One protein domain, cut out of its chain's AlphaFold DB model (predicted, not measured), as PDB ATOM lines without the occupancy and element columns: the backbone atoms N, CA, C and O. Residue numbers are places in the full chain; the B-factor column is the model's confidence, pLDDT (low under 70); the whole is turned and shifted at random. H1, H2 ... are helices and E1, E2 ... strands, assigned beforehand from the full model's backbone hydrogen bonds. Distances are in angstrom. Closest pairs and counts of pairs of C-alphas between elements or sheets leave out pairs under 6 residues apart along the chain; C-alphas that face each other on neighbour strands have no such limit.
ATOM      1  N   VAL A   3       6.905 -26.333  44.637       97.94
ATOM      2  CA  VAL A   3       7.968 -25.328  44.577       97.94
ATOM      3  C   VAL A   3       9.310 -26.041  44.533       97.94
ATOM      4  O   VAL A   3       9.516 -27.035  45.235       97.94
ATOM      5  N   MET A   4      10.196 -25.556  43.674       97.62
ATOM      6  CA  MET A   4      11.480 -26.178  43.385       97.62
ATOM      7  C   MET A   4      12.486 -25.141  42.879       97.62
ATOM      8  O   MET A   4      12.087 -24.097  42.359       97.62
ATOM      9  N   ALA A   5      13.768 -25.456  43.010       98.06
ATOM     10  CA  ALA A   5      14.897 -24.643  42.558       98.06
ATOM     11  C   ALA A   5      15.983 -25.557  41.971       98.06
ATOM     12  O   ALA A   5      16.015 -26.741  42.300       98.06
ATOM     13  N   ARG A   6      16.871 -25.040  41.116       97.75
ATOM     14  CA  ARG A   6      18.032 -25.814  40.647       97.75
ATOM     15  C   ARG A   6      19.149 -25.832  41.689       97.75
ATOM     16  O   ARG A   6      19.320 -24.844  42.406       97.75
ATOM     17  N   ASP A   7      19.882 -26.942  41.759       97.88
ATOM     18  CA  ASP A   7      20.951 -27.185  42.745       97.88
ATOM     19  C   ASP A   7      22.360 -26.849  42.271       97.88
ATOM     20  O   ASP A   7      23.294 -26.833  43.067       97.88
ATOM     21  N   ARG A   8      22.509 -26.570  40.980       97.69
ATOM     22  CA  ARG A   8      23.788 -26.271  40.352       97.69
ATOM     23  C   ARG A   8      23.624 -25.249  39.244       97.69
ATOM     24  O   ARG A   8      22.508 -24.983  38.778       97.69
ATOM     25  N   ASP A   9      24.730 -24.633  38.857       97.31
ATOM     26  CA  ASP A   9      24.795 -23.788  37.671       97.31
ATOM     27  C   ASP A   9      24.913 -24.616  36.388       97.31
ATOM     28  O   ASP A   9      24.927 -25.848  36.402       97.31
ATOM     29  N   TYR A  10      24.911 -23.920  35.254       98.12
ATOM     30  CA  TYR A  10      25.019 -24.582  33.965       98.12
ATOM     31  C   TYR A  10      26.373 -25.267  33.771       98.12
ATOM     32  O   TYR A  10      26.397 -26.362  33.227       98.12
ATOM     33  N   GLU A  11      27.475 -24.659  34.212       98.12
ATOM     34  CA  GLU A  11      28.812 -25.220  33.989       98.12
ATOM     35  C   GLU A  11      28.978 -26.550  34.728       98.12
ATOM     36  O   GLU A  11      29.437 -27.530  34.145       98.12
ATOM     37  N   THR A  12      28.488 -26.624  35.967       98.31
ATOM     38  CA  THR A  12      28.449 -27.876  36.733       98.31
ATOM     39  C   THR A  12      27.580 -28.920  36.023       98.31
ATOM     40  O   THR A  12      28.012 -30.051  35.826       98.31
ATOM     41  N   LEU A  13      26.377 -28.539  35.561       98.44
ATOM     42  CA  LEU A  13      25.508 -29.444  34.798       98.44
ATOM     43  C   LEU A  13      26.178 -29.933  33.502       98.44
ATOM     44  O   LEU A  13      26.038 -31.100  33.146       98.44
ATOM     45  N   LEU A  14      26.885 -29.056  32.788       98.56
ATOM     46  CA  LEU A  14      27.596 -29.383  31.555       98.56
ATOM     47  C   LEU A  14      28.694 -30.422  31.810       98.56
ATOM     48  O   LEU A  14      28.873 -31.327  30.996       98.56
ATOM     49  N   GLU A  15      29.416 -30.308  32.924       98.44
ATOM     50  CA  GLU A  15      30.401 -31.308  33.344       98.44
ATOM     51  C   GLU A  15      29.748 -32.665  33.635       98.44
ATOM     52  O   GLU A  15      30.243 -33.681  33.143       98.44
ATOM     53  N   ASP A  16      28.608 -32.684  34.334       98.19
ATOM     54  CA  ASP A  16      27.887 -33.917  34.686       98.19
ATOM     55  C   ASP A  16      27.397 -34.714  33.465       98.19
ATOM     56  O   ASP A  16      27.261 -35.938  33.524       98.19
ATOM     57  N   VAL A  17      27.103 -34.030  32.353       98.25
ATOM     58  CA  VAL A  17      26.531 -34.650  31.144       98.25
ATOM     59  C   VAL A  17      27.530 -34.817  30.000       98.25
ATOM     60  O   VAL A  17      27.179 -35.343  28.940       98.25
ATOM     61  N   ARG A  18      28.780 -34.370  30.171       97.12
ATOM     62  CA  ARG A  18      29.783 -34.386  29.101       97.12
ATOM     63  C   ARG A  18      30.056 -35.815  28.620       97.12
ATOM     64  O   ARG A  18      30.292 -36.724  29.409       97.12
ATOM     65  N   GLY A  19      30.049 -36.004  27.300       97.38
ATOM     66  CA  GLY A  19      30.273 -37.313  26.674       97.38
ATOM     67  C   GLY A  19      29.083 -38.276  26.749       97.38
ATOM     68  O   GLY A  19      29.226 -39.428  26.348       97.38
ATOM     69  N   ARG A  20      27.921 -37.830  27.244       98.06
ATOM     70  CA  ARG A  20      26.661 -38.586  27.220       98.06
ATOM     71  C   ARG A  20      25.761 -38.068  26.103       98.06
ATOM     72  O   ARG A  20      25.767 -36.871  25.805       98.06
ATOM     73  N   LYS A  21      24.921 -38.947  25.555       98.31
ATOM     74  CA  LYS A  21      23.771 -38.530  24.753       98.31
ATOM     75  C   LYS A  21      22.569 -38.282  25.653       98.31
ATOM     76  O   LYS A  21      22.133 -39.193  26.357       98.31
ATOM     77  N   VAL A  22      22.022 -37.070  25.645       98.56
ATOM     78  CA  VAL A  22      20.996 -36.656  26.612       98.56
ATOM     79  C   VAL A  22      19.645 -36.354  25.977       98.56
ATOM     80  O   VAL A  22      19.557 -35.727  24.924       98.56
ATOM     81  N   LEU A  23      18.574 -36.733  26.668       98.69
ATOM     82  CA  LEU A  23      17.234 -36.193  26.456       98.69
ATOM     83  C   LEU A  23      16.966 -35.124  27.517       98.69
ATOM     84  O   LEU A  23      17.003 -35.420  28.711       98.69
ATOM     85  N   VAL A  24      16.636 -33.899  27.109       98.56
ATOM     86  CA  VAL A  24      16.151 -32.883  28.052       98.56
ATOM     87  C   VAL A  24      14.655 -33.087  28.267       98.56
ATOM     88  O   VAL A  24      13.872 -33.046  27.321       98.56
ATOM     89  N   TRP A  25      14.236 -33.285  29.515       98.69
ATOM     90  CA  TRP A  25      12.828 -33.433  29.871       98.69
ATOM     91  C   TRP A  25      12.419 -32.385  30.895       98.69
ATOM     92  O   TRP A  25      12.783 -32.467  32.063       98.69
ATOM     93  N   THR A  26      11.575 -31.442  30.483       98.44
ATOM     94  CA  THR A  26      11.104 -30.334  31.324       98.44
ATOM     95  C   THR A  26       9.615 -30.424  31.690       98.44
ATOM     96  O   THR A  26       8.795 -30.976  30.948       98.44
ATOM     97  N   CYS A  27       9.233 -29.854  32.837       98.25
ATOM     98  CA  CYS A  27       7.841 -29.766  33.289       98.25
ATOM     99  C   CYS A  27       7.210 -28.411  32.927       98.25
ATOM    100  O   CYS A  27       7.644 -27.355  33.388       98.25
ATOM    101  N   ASN A  28       6.096 -28.433  32.189       97.88
ATOM    102  CA  ASN A  28       5.399 -27.222  31.738       97.88
ATOM    103  C   ASN A  28       4.391 -26.631  32.744       97.88
ATOM    104  O   ASN A  28       3.688 -25.669  32.419       97.88
ATOM    105  N   THR A  29       4.310 -27.185  33.959       97.44
ATOM    106  CA  THR A  29       3.490 -26.634  35.053       97.44
ATOM    107  C   THR A  29       4.365 -26.050  36.152       97.44
ATOM    108  O   THR A  29       4.624 -24.854  36.145       97.44
ATOM    109  N   CYS A  30       4.830 -26.856  37.108       97.31
ATOM    110  CA  CYS A  30       5.445 -26.312  38.318       97.31
ATOM    111  C   CYS A  30       6.864 -25.778  38.070       97.31
ATOM    112  O   CYS A  30       7.183 -24.704  38.565       97.31
ATOM    113  N   ALA A  31       7.679 -26.466  37.259       97.75
ATOM    114  CA  ALA A  31       9.023 -25.995  36.912       97.75
ATOM    115  C   ALA A  31       8.976 -24.707  36.070       97.75
ATOM    116  O   ALA A  31       9.749 -23.783  36.323       97.75
ATOM    117  N   ARG A  32       8.018 -24.603  35.133       97.75
ATOM    118  CA  ARG A  32       7.726 -23.357  34.401       97.75
ATOM    119  C   ARG A  32       7.346 -22.216  35.336       97.75
ATOM    120  O   ARG A  32       7.889 -21.125  35.222       97.75
ATOM    121  N   LEU A  33       6.420 -22.464  36.260       97.06
ATOM    122  CA  LEU A  33       5.979 -21.453  37.220       97.06
ATOM    123  C   LEU A  33       7.077 -21.092  38.236       97.06
ATOM    124  O   LEU A  33       7.066 -19.991  38.762       97.06
ATOM    125  N   CYS A  34       8.048 -21.974  38.488       97.06
ATOM    126  CA  CYS A  34       9.269 -21.674  39.252       97.06
ATOM    127  C   CYS A  34      10.373 -21.004  38.432       97.06
ATOM    128  O   CYS A  34      11.460 -20.805  38.961       97.06
ATOM    129  N   ASN A  35      10.108 -20.666  37.167       95.88
ATOM    130  CA  ASN A  35      11.074 -20.054  36.260       95.88
ATOM    131  C   ASN A  35      12.381 -20.858  36.108       95.88
ATOM    132  O   ASN A  35      13.432 -20.291  35.845       95.88
ATOM    133  N   ILE A  36      12.336 -22.183  36.266       96.31
ATOM    134  CA  ILE A  36      13.501 -23.058  36.039       96.31
ATOM    135  C   ILE A  36      13.327 -23.941  34.800       96.31
ATOM    136  O   ILE A  36      14.304 -24.312  34.159       96.31
ATOM    137  N   GLY A  37      12.077 -24.263  34.454       97.00
ATOM    138  CA  GLY A  37      11.717 -25.166  33.366       97.00
ATOM    139  C   GLY A  37      10.572 -24.621  32.515       97.00
ATOM    140  O   GLY A  37      10.400 -23.414  32.356       97.00
ATOM    141  N   GLY A  38       9.772 -25.523  31.957       97.94
ATOM    142  CA  GLY A  38       8.827 -25.213  30.888       97.94
ATOM    143  C   GLY A  38       9.451 -25.336  29.505       97.94
ATOM    144  O   GLY A  38      10.669 -25.440  29.375       97.94
ATOM    145  N   GLN A  39       8.595 -25.348  28.480       97.56
ATOM    146  CA  GLN A  39       8.992 -25.625  27.096       97.56
ATOM    147  C   GLN A  39      10.139 -24.721  26.626       97.56
ATOM    148  O   GLN A  39      11.173 -25.230  26.206       97.56
ATOM    149  N   ASP A  40      10.002 -23.403  26.784       97.44
ATOM    150  CA  ASP A  40      11.010 -22.457  26.300       97.44
ATOM    151  C   ASP A  40      12.336 -22.573  27.063       97.44
ATOM    152  O   ASP A  40      13.405 -22.535  26.462       97.44
ATOM    153  N   ALA A  41      12.293 -22.717  28.393       98.00
ATOM    154  CA  ALA A  41      13.505 -22.856  29.201       98.00
ATOM    155  C   ALA A  41      14.211 -24.198  28.958       98.00
ATOM    156  O   ALA A  41      15.434 -24.230  28.866       98.00
ATOM    157  N   GLY A  42      13.447 -25.286  28.809       98.12
ATOM    158  CA  GLY A  42      13.985 -26.600  28.461       98.12
ATOM    159  C   GLY A  42      14.631 -26.602  27.079       98.12
ATOM    160  O   GLY A  42      15.744 -27.099  26.941       98.12
ATOM    161  N   GLN A  43      13.994 -25.971  26.085       98.25
ATOM    162  CA  GLN A  43      14.576 -25.859  24.748       98.25
ATOM    163  C   GLN A  43      15.858 -25.022  24.764       98.25
ATOM    164  O   GLN A  43      16.846 -25.422  24.161       98.25
ATOM    165  N   ARG A  44      15.895 -23.906  25.507       98.19
ATOM    166  CA  ARG A  44      17.131 -23.121  25.660       98.19
ATOM    167  C   ARG A  44      18.259 -23.923  26.309       98.19
ATOM    168  O   ARG A  44      19.397 -23.793  25.870       98.19
ATOM    169  N   LEU A  45      17.954 -24.741  27.320       98.50
ATOM    170  CA  LEU A  45      18.937 -25.641  27.927       98.50
ATOM    171  C   LEU A  45      19.444 -26.669  26.905       98.50
ATOM    172  O   LEU A  45      20.651 -26.827  26.761       98.50
ATOM    173  N   ALA A  46      18.542 -27.319  26.168       98.44
ATOM    174  CA  ALA A  46      18.895 -28.272  25.116       98.44
ATOM    175  C   ALA A  46      19.787 -27.636  24.035       98.44
ATOM    176  O   ALA A  46      20.839 -28.179  23.701       98.44
ATOM    177  N   ASP A  47      19.414 -26.456  23.541       98.50
ATOM    178  CA  ASP A  47      20.183 -25.721  22.536       98.50
ATOM    179  C   ASP A  47      21.570 -25.340  23.059       98.50
ATOM    180  O   ASP A  47      22.549 -25.405  22.317       98.50
ATOM    181  N   ARG A  48      21.669 -24.926  24.328       98.31
ATOM    182  CA  ARG A  48      22.946 -24.545  24.936       98.31
ATOM    183  C   ARG A  48      23.862 -25.755  25.118       98.31
ATOM    184  O   ARG A  48      24.994 -25.703  24.654       98.31
ATOM    185  N   LEU A  49      23.349 -26.857  25.670       98.50
ATOM    186  CA  LEU A  49      24.092 -28.118  25.791       98.50
ATOM    187  C   LEU A  49      24.607 -28.589  24.425       98.50
ATOM    188  O   LEU A  49      25.771 -28.962  24.295       98.50
ATOM    189  N   SER A  50      23.761 -28.512  23.393       98.19
ATOM    190  CA  SER A  50      24.131 -28.856  22.019       98.19
ATOM    191  C   SER A  50      25.250 -27.961  21.469       98.19
ATOM    192  O   SER A  50      26.218 -28.468  20.901       98.19
ATOM    193  N   ARG A  51      25.169 -26.637  21.679       98.25
ATOM    194  CA  ARG A  51      26.227 -25.682  21.289       98.25
ATOM    195  C   ARG A  51      27.554 -25.948  21.996       98.25
ATOM    196  O   ARG A  51      28.597 -25.778  21.372       98.25
ATOM    197  N   ASP A  52      27.502 -26.403  23.243       98.19
ATOM    198  CA  ASP A  52      28.684 -26.691  24.060       98.19
ATOM    199  C   ASP A  52      29.175 -28.147  23.913       98.19
ATOM    200  O   ASP A  52      30.026 -28.613  24.673       98.19
ATOM    201  N   GLY A  53      28.686 -28.862  22.891       97.94
ATOM    202  CA  GLY A  53      29.242 -30.138  22.434       97.94
ATOM    203  C   GLY A  53      28.613 -31.395  23.038       97.94
ATOM    204  O   GLY A  53      29.150 -32.485  22.847       97.94
ATOM    205  N   VAL A  54      27.490 -31.278  23.750       98.38
ATOM    206  CA  VAL A  54      26.720 -32.433  24.240       98.38
ATOM    207  C   VAL A  54      25.809 -32.952  23.128       98.38
ATOM    208  O   VAL A  54      25.124 -32.179  22.456       98.38
ATOM    209  N   GLU A  55      25.753 -34.269  22.935       98.19
ATOM    210  CA  GLU A  55      24.814 -34.864  21.984       98.19
ATOM    211  C   GLU A  55      23.398 -34.842  22.578       98.19
ATOM    212  O   GLU A  55      23.065 -35.624  23.465       98.19
ATOM    213  N   VAL A  56      22.547 -33.930  22.112       98.00
ATOM    214  CA  VAL A  56      21.168 -33.800  22.602       98.00
ATOM    215  C   VAL A  56      20.213 -34.527  21.656       98.00
ATOM    216  O   VAL A  56      20.019 -34.107  20.518       98.00
ATOM    217  N   ALA A  57      19.594 -35.607  22.133       97.69
ATOM    218  CA  ALA A  57      18.610 -36.388  21.380       97.69
ATOM    219  C   ALA A  57      17.301 -35.617  21.140       97.69
ATOM    220  O   ALA A  57      16.601 -35.855  20.160       97.69
ATOM    221  N   GLY A  58      16.975 -34.677  22.028       97.06
ATOM    222  CA  GLY A  58      15.819 -33.804  21.892       97.06
ATOM    223  C   GLY A  58      15.454 -33.105  23.196       97.06
ATOM    224  O   GLY A  58      16.104 -33.280  24.231       97.06
ATOM    225  N   CYS A  59      14.376 -32.324  23.139       97.62
ATOM    226  CA  CYS A  59      13.757 -31.701  24.299       97.62
ATOM    227  C   CYS A  59      12.264 -32.026  24.321       97.62
ATOM    228  O   CYS A  59      11.530 -31.677  23.395       97.62
ATOM    229  N   VAL A  60      11.803 -32.650  25.401       98.12
ATOM    230  CA  VAL A  60      10.387 -32.942  25.622       98.12
ATOM    231  C   VAL A  60       9.834 -32.186  26.818       98.12
ATOM    232  O   VAL A  60      10.514 -31.943  27.815       98.12
ATOM    233  N   SER A  61       8.561 -31.807  26.718       97.81
ATOM    234  CA  SER A  61       7.876 -30.988  27.714       97.81
ATOM    235  C   SER A  61       6.547 -31.624  28.091       97.81
ATOM    236  O   SER A  61       5.627 -31.699  27.275       97.81
ATOM    237  N   SER A  62       6.419 -32.091  29.335       96.31
ATOM    238  CA  SER A  62       5.166 -32.660  29.837       96.31
ATOM    239  C   SER A  62       4.492 -31.718  30.830       96.31
ATOM    240  O   SER A  62       5.135 -31.021  31.611       96.31
ATOM    241  N   SER A  63       3.157 -31.666  30.813       95.44
ATOM    242  CA  SER A  63       2.424 -30.754  31.702       95.44
ATOM    243  C   SER A  63       2.578 -31.129  33.176       95.44
ATOM    244  O   SER A  63       2.766 -30.251  34.007       95.44
ATOM    245  N   ALA A  64       2.508 -32.410  33.527       96.75
ATOM    246  CA  ALA A  64       2.675 -32.870  34.904       96.75
ATOM    247  C   ALA A  64       3.334 -34.259  34.903       96.75
ATOM    248  O   ALA A  64       2.614 -35.255  34.964       96.75
ATOM    249  N   PRO A  65       4.674 -34.352  34.803       97.12
ATOM    250  CA  PRO A  65       5.383 -35.637  34.809       97.12
ATOM    251  C   PRO A  65       5.208 -36.404  36.128       97.12
ATOM    252  O   PRO A  65       5.338 -37.620  36.166       97.12
ATOM    253  N   CYS A  66       4.830 -35.717  37.210       97.81
ATOM    254  CA  CYS A  66       4.443 -36.355  38.465       97.81
ATOM    255  C   CYS A  66       3.165 -37.214  38.356       97.81
ATOM    256  O   CYS A  66       2.872 -37.975  39.273       97.81
ATOM    257  N   PHE A  67       2.413 -37.133  37.252       98.00
ATOM    258  CA  PHE A  67       1.364 -38.101  36.926       98.00
ATOM    259  C   PHE A  67       1.977 -39.182  36.039       98.00
ATOM    260  O   PHE A  67       2.350 -38.884  34.905       98.00
ATOM    261  N   MET A  68       2.054 -40.420  36.533       98.19
ATOM    262  CA  MET A  68       2.727 -41.527  35.833       98.19
ATOM    263  C   MET A  68       2.230 -41.682  34.391       98.19
ATOM    264  O   MET A  68       3.026 -41.622  33.468       98.19
ATOM    265  N   SER A  69       0.913 -41.657  34.169       98.19
ATOM    266  CA  SER A  69       0.330 -41.753  32.820       98.19
ATOM    267  C   SER A  69       0.768 -40.649  31.847       98.19
ATOM    268  O   SER A  69       0.752 -40.844  30.631       98.19
ATOM    269  N   LYS A  70       1.151 -39.468  32.351       98.06
ATOM    270  CA  LYS A  70       1.730 -38.393  31.533       98.06
ATOM    271  C   LYS A  70       3.225 -38.591  31.302       98.06
ATOM    272  O   LYS A  70       3.703 -38.162  30.255       98.06
ATOM    273  N   ALA A  71       3.940 -39.187  32.256       98.31
ATOM    274  CA  ALA A  71       5.319 -39.607  32.051       98.31
ATOM    275  C   ALA A  71       5.383 -40.712  30.990       98.31
ATOM    276  O   ALA A  71       6.033 -40.509  29.973       98.31
ATOM    277  N   ASP A  72       4.596 -41.778  31.135       98.25
ATOM    278  CA  ASP A  72       4.536 -42.902  30.191       98.25
ATOM    279  C   ASP A  72       4.226 -42.436  28.768       98.25
ATOM    280  O   ASP A  72       4.928 -42.773  27.817       98.25
ATOM    281  N   ARG A  73       3.201 -41.583  28.614       97.69
ATOM    282  CA  ARG A  73       2.839 -41.017  27.308       97.69
ATOM    283  C   ARG A  73       3.984 -40.222  26.687       97.69
ATOM    284  O   ARG A  73       4.161 -40.275  25.476       97.69
ATOM    285  N   MET A  74       4.703 -39.446  27.495       97.62
ATOM    286  CA  MET A  74       5.802 -38.630  26.994       97.62
ATOM    287  C   MET A  74       6.999 -39.501  26.615       97.62
ATOM    288  O   MET A  74       7.525 -39.330  25.521       97.62
ATOM    289  N   ALA A  75       7.365 -40.477  27.449       97.12
ATOM    290  CA  ALA A  75       8.422 -41.439  27.148       97.12
ATOM    291  C   ALA A  75       8.140 -42.193  25.838       97.12
ATOM    292  O   ALA A  75       9.018 -42.282  24.988       97.12
ATOM    293  N   ALA A  76       6.895 -42.633  25.625       96.88
ATOM    294  CA  ALA A  76       6.473 -43.294  24.389       96.88
ATOM    295  C   ALA A  76       6.490 -42.387  23.143       96.88
ATOM    296  O   ALA A  76       6.442 -42.897  22.028       96.88
ATOM    297  N   SER A  77       6.520 -41.060  23.314       94.94
ATOM    298  CA  SER A  77       6.599 -40.097  22.204       94.94
ATOM    299  C   SER A  77       8.024 -39.688  21.836       94.94
ATOM    300  O   SER A  77       8.212 -38.988  20.844       94.94
ATOM    301  N   VAL A  78       9.020 -40.078  22.637       94.06
ATOM    302  CA  VAL A  78      10.425 -39.796  22.339       94.06
ATOM    303  C   VAL A  78      10.907 -40.783  21.284       94.06
ATOM    304  O   VAL A  78      10.851 -41.994  21.482       94.06
ATOM    305  N   GLU A  79      11.418 -40.253  20.180       89.44
ATOM    306  CA  GLU A  79      12.090 -41.032  19.145       89.44
ATOM    307  C   GLU A  79      13.613 -40.904  19.288       89.44
ATOM    308  O   GLU A  79      14.129 -39.887  19.753       89.44
ATOM    309  N   GLY A  80      14.341 -41.932  18.852       89.06
ATOM    310  CA  GLY A  80      15.801 -41.969  18.925       89.06
ATOM    311  C   GLY A  80      16.345 -42.540  20.236       89.06
ATOM    312  O   GLY A  80      15.608 -42.881  21.160       89.06
ATOM    313  N   ASP A  81      17.665 -42.696  20.282       93.94
ATOM    314  CA  ASP A  81      18.381 -43.256  21.431       93.94
ATOM    315  C   ASP A  81      19.021 -42.151  22.278       93.94
ATOM    316  O   ASP A  81      19.347 -41.085  21.755       93.94
ATOM    317  N   TYR A  82      19.187 -42.395  23.576       97.38
ATOM    318  CA  TYR A  82      19.809 -41.483  24.541       97.38
ATOM    319  C   TYR A  82      20.213 -42.242  25.808       97.38
ATOM    320  O   TYR A  82      19.497 -43.122  26.277       97.38
ATOM    321  N   ASP A  83      21.332 -41.872  26.418       95.25
ATOM    322  CA  ASP A  83      21.893 -42.584  27.571       95.25
ATOM    323  C   ASP A  83      21.401 -42.039  28.912       95.25
ATOM    324  O   ASP A  83      21.489 -42.726  29.928       95.25
ATOM    325  N   LEU A  84      20.964 -40.782  28.931       98.62
ATOM    326  CA  LEU A  84      20.654 -40.038  30.145       98.62
ATOM    327  C   LEU A  84      19.470 -39.102  29.902       98.62
ATOM    328  O   LEU A  84      19.395 -38.428  28.875       98.62
ATOM    329  N   VAL A  85      18.567 -39.010  30.872       98.75
ATOM    330  CA  VAL A  85      17.537 -37.969  30.895       98.75
ATOM    331  C   VAL A  85      17.983 -36.851  31.829       98.75
ATOM    332  O   VAL A  85      18.123 -37.064  33.033       98.75
ATOM    333  N   VAL A  86      18.156 -35.643  31.294       98.75
ATOM    334  CA  VAL A  86      18.314 -34.423  32.096       98.75
ATOM    335  C   VAL A  86      16.919 -33.917  32.438       98.75
ATOM    336  O   VAL A  86      16.214 -33.355  31.595       98.75
ATOM    337  N   SER A  87      16.486 -34.166  33.669       98.50
ATOM    338  CA  SER A  87      15.139 -33.848  34.126       98.50
ATOM    339  C   SER A  87      15.093 -32.462  34.763       98.50
ATOM    340  O   SER A  87      15.793 -32.196  35.723       98.50
ATOM    341  N   VAL A  88      14.252 -31.565  34.250       98.44
ATOM    342  CA  VAL A  88      13.953 -30.260  34.862       98.44
ATOM    343  C   VAL A  88      12.536 -30.318  35.427       98.44
ATOM    344  O   VAL A  88      11.597 -29.664  34.957       98.44
ATOM    345  N   ASN A  89      12.378 -31.201  36.413       98.19
ATOM    346  CA  ASN A  89      11.115 -31.585  37.031       98.19
ATOM    347  C   ASN A  89      11.228 -31.501  38.565       98.19
ATOM    348  O   ASN A  89      12.317 -31.383  39.111       98.19
ATOM    349  N   CYS A  90      10.111 -31.619  39.290       98.06
ATOM    350  CA  CYS A  90      10.208 -31.996  40.707       98.06
ATOM    351  C   CYS A  90      10.704 -33.441  40.838       98.06
ATOM    352  O   CYS A  90      10.581 -34.224  39.895       98.06
ATOM    353  N   ASP A  91      11.132 -33.832  42.035       98.19
ATOM    354  CA  ASP A  91      11.684 -35.165  42.316       98.19
ATOM    355  C   ASP A  91      10.706 -36.294  41.967       98.19
ATOM    356  O   ASP A  91      11.096 -37.325  41.425       98.19
ATOM    357  N   MET A  92       9.403 -36.075  42.171       98.19
ATOM    358  CA  MET A  92       8.371 -37.026  41.738       98.19
ATOM    359  C   MET A  92       8.287 -37.147  40.212       98.19
ATOM    360  O   MET A  92       8.059 -38.233  39.688       98.19
ATOM    361  N   GLY A  93       8.450 -36.041  39.485       98.25
ATOM    362  CA  GLY A  93       8.467 -36.058  38.024       98.25
ATOM    363  C   GLY A  93       9.735 -36.699  37.462       98.25
ATOM    364  O   GLY A  93       9.642 -37.445  36.493       98.25
ATOM    365  N   ALA A  94      10.891 -36.452  38.081       98.62
ATOM    366  CA  ALA A  94      12.156 -37.089  37.722       98.62
ATOM    367  C   ALA A  94      12.121 -38.604  37.968       98.62
ATOM    368  O   ALA A  94      12.461 -39.380  37.078       98.62
ATOM    369  N   ARG A  95      11.603 -39.037  39.127       98.62
ATOM    370  CA  ARG A  95      11.379 -40.458  39.423       98.62
ATOM    371  C   ARG A  95      10.489 -41.125  38.373       98.62
ATOM    372  O   ARG A  95      10.837 -42.188  37.871       98.62
ATOM    373  N   ASN A  96       9.358 -40.510  38.030       98.69
ATOM    374  CA  ASN A  96       8.451 -41.080  37.032       98.69
ATOM    375  C   ASN A  96       9.069 -41.095  35.627       98.69
ATOM    376  O   ASN A  96       8.768 -41.996  34.854       98.69
ATOM    377  N   ALA A  97       9.927 -40.128  35.283       98.44
ATOM    378  CA  ALA A  97      10.680 -40.168  34.032       98.44
ATOM    379  C   ALA A  97      11.656 -41.357  34.003       98.44
ATOM    380  O   ALA A  97      11.750 -42.029  32.977       98.44
ATOM    381  N   ALA A  98      12.323 -41.665  35.123       98.56
ATOM    382  CA  ALA A  98      13.190 -42.842  35.237       98.56
ATOM    383  C   ALA A  98      12.393 -44.137  35.039       98.56
ATOM    384  O   ALA A  98      12.791 -45.001  34.265       98.56
ATOM    385  N   GLU A  99      11.234 -44.247  35.693       98.50
ATOM    386  CA  GLU A  99      10.360 -45.420  35.592       98.50
ATOM    387  C   GLU A  99       9.794 -45.599  34.175       98.50
ATOM    388  O   GLU A  99       9.857 -46.694  33.623       98.50
ATOM    389  N   ALA A 100       9.316 -44.518  33.553       98.12
ATOM    390  CA  ALA A 100       8.712 -44.550  32.224       98.12
ATOM    391  C   ALA A 100       9.718 -44.836  31.096       98.12
ATOM    392  O   ALA A 100       9.353 -45.408  30.071       98.12
ATOM    393  N   THR A 101      10.975 -44.410  31.253       97.56
ATOM    394  CA  THR A 101      12.019 -44.591  30.227       97.56
ATOM    395  C   THR A 101      12.896 -45.814  30.473       97.56
ATOM    396  O   THR A 101      13.523 -46.310  29.538       97.56
ATOM    397  N   GLY A 102      12.982 -46.287  31.720       97.31
ATOM    398  CA  GLY A 102      13.969 -47.282  32.140       97.31
ATOM    399  C   GLY A 102      15.418 -46.787  32.046       97.31
ATOM    400  O   GLY A 102      16.335 -47.606  32.023       97.31
ATOM    401  N   ARG A 103      15.639 -45.469  31.944       97.44
ATOM    402  CA  ARG A 103      16.963 -44.848  31.778       97.44
ATOM    403  C   ARG A 103      17.404 -44.133  33.053       97.44
ATOM    404  O   ARG A 103      16.598 -43.793  33.920       97.44
ATOM    405  N   GLU A 104      18.707 -43.887  33.141       98.19
ATOM    406  CA  GLU A 104      19.285 -43.021  34.167       98.19
ATOM    407  C   GLU A 104      18.695 -41.605  34.058       98.19
ATOM    408  O   GLU A 104      18.511 -41.074  32.958       98.19
ATOM    409  N   VAL A 105      18.407 -40.988  35.206       98.69
ATOM    410  CA  VAL A 105      17.899 -39.616  35.292       98.69
ATOM    411  C   VAL A 105      18.840 -38.776  36.144       98.69
ATOM    412  O   VAL A 105      19.016 -39.050  37.330       98.69
ATOM    413  N   LEU A 106      19.366 -37.704  35.555       98.69
ATOM    414  CA  LEU A 106      20.015 -36.613  36.271       98.69
ATOM    415  C   LEU A 106      18.994 -35.491  36.468       98.69
ATOM    416  O   LEU A 106      18.531 -34.891  35.498       98.69
ATOM    417  N   ASN A 107      18.637 -35.198  37.717       98.50
ATOM    418  CA  ASN A 107      17.705 -34.122  38.060       98.50
ATOM    419  C   ASN A 107      18.451 -32.999  38.802       98.50
ATOM    420  O   ASN A 107      18.588 -33.097  40.020       98.50
ATOM    421  N   PRO A 108      18.924 -31.935  38.124       98.06
ATOM    422  CA  PRO A 108      19.578 -30.796  38.775       98.06
ATOM    423  C   PRO A 108      18.557 -29.844  39.434       98.06
ATOM    424  O   PRO A 108      18.646 -28.622  39.312       98.06
ATOM    425  N   VAL A 109      17.516 -30.399  40.063       97.94
ATOM    426  CA  VAL A 109      16.387 -29.680  40.667       97.94
ATOM    427  C   VAL A 109      16.077 -30.282  42.034       97.94
ATOM    428  O   VAL A 109      15.914 -31.489  42.157       97.94
ATOM    429  N   VAL A 110      15.918 -29.426  43.044       97.31
ATOM    430  CA  VAL A 110      15.478 -29.786  44.397       97.31
ATOM    431  C   VAL A 110      14.023 -29.394  44.584       97.31
ATOM    432  O   VAL A 110      13.649 -28.236  44.370       97.31
ATOM    433  N   THR A 111      13.195 -30.329  45.046       97.94
ATOM    434  CA  THR A 111      11.831 -30.016  45.484       97.94
ATOM    435  C   THR A 111      11.821 -29.505  46.918       97.94
ATOM    436  O   THR A 111      12.205 -30.220  47.836       97.94
ATOM    437  N   PHE A 112      11.286 -28.305  47.144       96.44
ATOM    438  CA  PHE A 112      11.055 -27.805  48.503       96.44
ATOM    439  C   PHE A 112       9.765 -28.338  49.117       96.44
ATOM    440  O   PHE A 112       9.699 -28.585  50.317       96.44
ATOM    441  N   GLY A 113       8.722 -28.501  48.303       95.50
ATOM    442  CA  GLY A 113       7.418 -28.956  48.771       95.50
ATOM    443  C   GLY A 113       6.278 -28.226  48.083       95.50
ATOM    444  O   GLY A 113       6.358 -27.878  46.905       95.50
ATOM    445  N   THR A 114       5.176 -28.032  48.799       95.88
ATOM    446  CA  THR A 114       3.984 -27.366  48.271       95.88
ATOM    447  C   THR A 114       4.092 -25.851  48.332       95.88
ATOM    448  O   THR A 114       4.792 -25.285  49.160       95.88
ATOM    449  N   GLY A 115       3.349 -25.175  47.470       96.38
ATOM    450  CA  GLY A 115       3.275 -23.727  47.476       96.38
ATOM    451  C   GLY A 115       2.182 -23.177  46.579       96.38
ATOM    452  O   GLY A 115       1.405 -23.930  45.966       96.38
ATOM    453  N   TYR A 116       2.154 -21.853  46.512       96.94
ATOM    454  CA  TYR A 116       1.215 -21.063  45.727       96.94
ATOM    455  C   TYR A 116       1.919 -19.842  45.118       96.94
ATOM    456  O   TYR A 116       3.073 -19.566  45.430       96.94
ATOM    457  N   ILE A 117       1.228 -19.145  44.218       97.06
ATOM    458  CA  ILE A 117       1.688 -17.879  43.638       97.06
ATOM    459  C   ILE A 117       0.887 -16.771  44.312       97.06
ATOM    460  O   ILE A 117      -0.345 -16.853  44.351       97.06
ATOM    461  N   ASP A 118       1.568 -15.789  44.895       96.75
ATOM    462  CA  ASP A 118       0.909 -14.666  45.554       96.75
ATOM    463  C   ASP A 118       0.372 -13.627  44.552       96.75
ATOM    464  O   ASP A 118       0.376 -13.819  43.334       96.75
ATOM    465  N   ARG A 119      -0.155 -12.517  45.075       96.81
ATOM    466  CA  ARG A 119      -0.770 -11.458  44.260       96.81
ATOM    467  C   ARG A 119       0.236 -10.688  43.408       96.81
ATOM    468  O   ARG A 119      -0.170 -10.112  42.404       96.81
ATOM    469  N   ASP A 120       1.510 -10.713  43.787       96.62
ATOM    470  CA  ASP A 120       2.598 -10.051  43.072       96.62
ATOM    471  C   ASP A 120       3.268 -11.001  42.065       96.62
ATOM    472  O   ASP A 120       4.265 -10.651  41.436       96.62
ATOM    473  N   GLY A 121       2.718 -12.210  41.895       94.88
ATOM    474  CA  GLY A 121       3.258 -13.221  40.996       94.88
ATOM    475  C   GLY A 121       4.467 -13.962  41.563       94.88
ATOM    476  O   GLY A 121       5.131 -14.671  40.808       94.88
ATOM    477  N   ARG A 122       4.768 -13.825  42.862       96.19
ATOM    478  CA  ARG A 122       5.911 -14.493  43.492       96.19
ATOM    479  C   ARG A 122       5.532 -15.878  43.971       96.19
ATOM    480  O   ARG A 122       4.424 -16.119  44.459       96.19
ATOM    481  N   ASN A 123       6.486 -16.791  43.883       97.69
ATOM    482  CA  ASN A 123       6.300 -18.139  44.387       97.69
ATOM    483  C   ASN A 123       6.474 -18.155  45.902       97.69
ATOM    484  O   ASN A 123       7.482 -17.697  46.435       97.69
ATOM    485  N   ARG A 124       5.500 -18.736  46.594       98.00
ATOM    486  CA  ARG A 124       5.498 -18.924  48.042       98.00
ATOM    487  C   ARG A 124       5.656 -20.401  48.348       98.00
ATOM    488  O   ARG A 124       4.864 -21.214  47.867       98.00
ATOM    489  N   LEU A 125       6.655 -20.754  49.149       97.75
ATOM    490  CA  LEU A 125       6.758 -22.080  49.748       97.75
ATOM    491  C   LEU A 125       5.839 -22.101  50.966       97.75
ATOM    492  O   LEU A 125       6.050 -21.342  51.906       97.75
ATOM    493  N   ALA A 126       4.824 -22.962  50.947       97.19
ATOM    494  CA  ALA A 126       3.830 -23.011  52.005       97.19
ATOM    495  C   ALA A 126       3.437 -24.445  52.347       97.19
ATOM    496  O   ALA A 126       3.163 -25.270  51.471       97.19
ATOM    497  N   THR A 127       3.364 -24.746  53.639       95.25
ATOM    498  CA  THR A 127       2.912 -26.046  54.140       95.25
ATOM    499  C   THR A 127       1.622 -25.870  54.919       95.25
ATOM    500  O   THR A 127       1.553 -25.093  55.873       95.25
ATOM    501  N   ILE A 128       0.603 -26.627  54.512       94.31
ATOM    502  CA  ILE A 128      -0.692 -26.681  55.180       94.31
ATOM    503  C   ILE A 128      -0.867 -28.085  55.749       94.31
ATOM    504  O   ILE A 128      -0.910 -29.060  55.003       94.31
ATOM    505  N   VAL A 129      -1.004 -28.185  57.068       95.75
ATOM    506  CA  VAL A 129      -1.261 -29.448  57.770       95.75
ATOM    507  C   VAL A 129      -2.641 -29.363  58.401       95.75
ATOM    508  O   VAL A 129      -2.907 -28.470  59.203       95.75
ATOM    509  N   CYS A 130      -3.544 -30.263  58.005       95.50
ATOM    510  CA  CYS A 130      -4.926 -30.301  58.502       95.50
ATOM    511  C   CYS A 130      -5.643 -28.934  58.422       95.50
ATOM    512  O   CYS A 130      -6.344 -28.532  59.349       95.50
ATOM    513  N   GLY A 131      -5.434 -28.198  57.326       94.12
ATOM    514  CA  GLY A 131      -6.042 -26.881  57.098       94.12
ATOM    515  C   GLY A 131      -5.360 -25.709  57.810       94.12
ATOM    516  O   GLY A 131      -5.861 -24.592  57.733       94.12
ATOM    517  N   ARG A 132      -4.228 -25.927  58.491       95.50
ATOM    518  CA  ARG A 132      -3.457 -24.873  59.166       95.50
ATOM    519  C   ARG A 132      -2.146 -24.612  58.441       95.50
ATOM    520  O   ARG A 132      -1.391 -25.550  58.196       95.50
ATOM    521  N   THR A 133      -1.864 -23.348  58.145       96.00
ATOM    522  CA  THR A 133      -0.556 -22.924  57.639       96.00
ATOM    523  C   THR A 133       0.478 -23.054  58.751       96.00
ATOM    524  O   THR A 133       0.341 -22.423  59.797       96.00
ATOM    525  N   VAL A 134       1.493 -23.888  58.535       96.56
ATOM    526  CA  VAL A 134       2.610 -24.092  59.479       96.56
ATOM    527  C   VAL A 134       3.930 -23.530  58.957       96.56
ATOM    528  O   VAL A 134       4.882 -23.390  59.715       96.56
ATOM    529  N   TYR A 135       3.982 -23.208  57.667       96.62
ATOM    530  CA  TYR A 135       5.132 -22.624  56.997       96.62
ATOM    531  C   TYR A 135       4.626 -21.777  55.828       96.62
ATOM    532  O   TYR A 135       3.744 -22.244  55.101       96.62
ATOM    533  N   ASP A 136       5.156 -20.566  55.659       97.62
ATOM    534  CA  ASP A 136       4.850 -19.668  54.540       97.62
ATOM    535  C   ASP A 136       5.985 -18.655  54.356       97.62
ATOM    536  O   ASP A 136       6.121 -17.700  55.123       97.62
ATOM    537  N   GLU A 137       6.808 -18.866  53.334       97.94
ATOM    538  CA  GLU A 137       7.944 -18.004  53.027       97.94
ATOM    539  C   GLU A 137       8.093 -17.771  51.524       97.94
ATOM    540  O   GLU A 137       7.589 -18.532  50.693       97.94
ATOM    541  N   ASP A 138       8.804 -16.701  51.175       98.06
ATOM    542  CA  ASP A 138       9.167 -16.411  49.791       98.06
ATOM    543  C   ASP A 138      10.107 -17.504  49.267       98.06
ATOM    544  O   ASP A 138      11.137 -17.796  49.877       98.06
ATOM    545  N   ALA A 139       9.739 -18.149  48.161       97.81
ATOM    546  CA  ALA A 139      10.489 -19.285  47.645       97.81
ATOM    547  C   ALA A 139      11.888 -18.898  47.146       97.81
ATOM    548  O   ALA A 139      12.804 -19.715  47.239       97.81
ATOM    549  N   GLU A 140      12.070 -17.675  46.643       97.31
ATOM    550  CA  GLU A 140      13.358 -17.211  46.130       97.31
ATOM    551  C   GLU A 140      14.330 -16.931  47.282       97.31
ATOM    552  O   GLU A 140      15.489 -17.341  47.221       97.31
ATOM    553  N   GLU A 141      13.846 -16.362  48.390       97.81
ATOM    554  CA  GLU A 141      14.646 -16.220  49.616       97.81
ATOM    555  C   GLU A 141      15.006 -17.583  50.231       97.81
ATOM    556  O   GLU A 141      16.129 -17.783  50.708       97.81
ATOM    557  N   VAL A 142      14.089 -18.561  50.172       97.50
ATOM    558  CA  VAL A 142      14.378 -19.954  50.559       97.50
ATOM    559  C   VAL A 142      15.450 -20.565  49.658       97.50
ATOM    560  O   VAL A 142      16.349 -21.238  50.157       97.50
ATOM    561  N   ALA A 143      15.393 -20.346  48.345       97.69
ATOM    562  CA  ALA A 143      16.411 -20.852  47.432       97.69
ATOM    563  C   ALA A 143      17.776 -20.216  47.728       97.69
ATOM    564  O   ALA A 143      18.752 -20.925  47.978       97.69
ATOM    565  N   LYS A 144      17.820 -18.885  47.826       97.50
ATOM    566  CA  LYS A 144      19.037 -18.106  48.066       97.50
ATOM    567  C   LYS A 144      19.762 -18.518  49.344       97.50
ATOM    568  O   LYS A 144      20.970 -18.741  49.310       97.50
ATOM    569  N   ARG A 145      19.049 -18.667  50.466       97.44
ATOM    570  CA  ARG A 145      19.672 -19.072  51.742       97.44
ATOM    571  C   ARG A 145      20.224 -20.503  51.732       97.44
ATOM    572  O   ARG A 145      21.045 -20.828  52.580       97.44
ATOM    573  N   ASN A 146      19.765 -21.342  50.802       96.94
ATOM    574  CA  ASN A 146      20.235 -22.716  50.618       96.94
ATOM    575  C   ASN A 146      21.246 -22.849  49.464       96.94
ATOM    576  O   ASN A 146      21.628 -23.966  49.133       96.94
ATOM    577  N   GLY A 147      21.678 -21.742  48.846       96.94
ATOM    578  CA  GLY A 147      22.597 -21.781  47.705       96.94
ATOM    579  C   GLY A 147      21.975 -22.378  46.440       96.94
ATOM    580  O   GLY A 147      22.678 -23.000  45.656       96.94
TER     581      GLY A 147
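What this domain is: This is residues 3 to 147 of the 154 residues of an uncharacterized protein of Methanomassiliicoccaceae archaeon DOK (UniProt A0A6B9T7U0). A parallel sheet of four strands, with H3 over one face and H4 and H5 on the other, makes a three-layer body; E1, E6, E7 and E8 form a second, strongly twisted sheet whose hairpin, E7 and E8, reaches away from that body, with H6 over E1. The printed part has 145 residues, with six named helices and eight named strands in the order E1 H1 E2 H2 H3 E3 H4 E4 H5 E5 E6 E7 E8 H6. The parallel sheet runs E3 E2 E4 E5, the antiparallel one E1 E6 E7 E8; the class is mixed, helices and strands. The whole is compact, with a radius of gyration of the C-alphas of 15.5 A, and spans 47 by 32 by 22 A.

How they stand to each other: Begin at E1, residues 3 to 6, the antiparallel neighbour of E6, residues 109 to 117; N 3 and O 113 are within hydrogen-bond range at 2.8 A. H1, residues 10 to 17, only grazes the parallel sheet. There E2, residues 21 to 27, has E3, residues 55 to 62, as one parallel neighbour (N 22 and O 55, 2.8 A) and E4, residues 84 to 88, as the other (N 86 and O 23, 2.8 A). H2, residues 30 to 33, only grazes the antiparallel sheet. H3, residues 39 to 51, runs along the strands over E3 and E2, at a height over the sheet of 8.4 A; its closest C-alphas to E3 are those of Gln 39 and Ser 61, 5.5 A. H4, residues 68 to 75, touches H5, residues 91 to 101, at a steep tilt of 55 degrees, the same way, closest at C-alphas 72 and 100, 4.9 A. E5, residues 104 to 106, is E4's parallel neighbour; find N 87 and O 106, 2.8 A. E2, H2 H3, E3 and E4, H5, E5 are strand-helix-strand units, parallel neighbours joined through helices; E3, H4, E4 is a split one, with E2 between its strands; these crossovers are right-handed. E6 bends by 83 degrees at residue 114, then pairs with E7, residues 123 to 129 (N 124 and O 116, 2.8 A). E8, residues 132 to 138, completes the meander E6 E7 E8, each strand the antiparallel neighbour of the one before (N 127 and O 135, 2.9 A). H6, residues 139 to 145, is over E1; C-alphas 5 and 143 are their closest, 6.4 A. In H1, H3, H4, H5 and H6 every O i to N i+4 pair is within hydrogen-bond range; H2 is too short for one.

Where its parts are: Find C-alpha 3 at (7.968, -25.328, 44.577), where E1 begins. H3 runs 18.2 A from C-alpha 39 at (8.992, -25.625, 27.096); E3 measures 21.3 A and E2 20.1 A. H6 ends at C-alpha 145, (19.672, -19.072, 51.742).

The domain as a whole: The C-alphas farthest apart, Gly 53 and Cys 130, are 49.7 A apart. The printed part has no cut, no link is long, and no printed residue is under 70 in pLDDT.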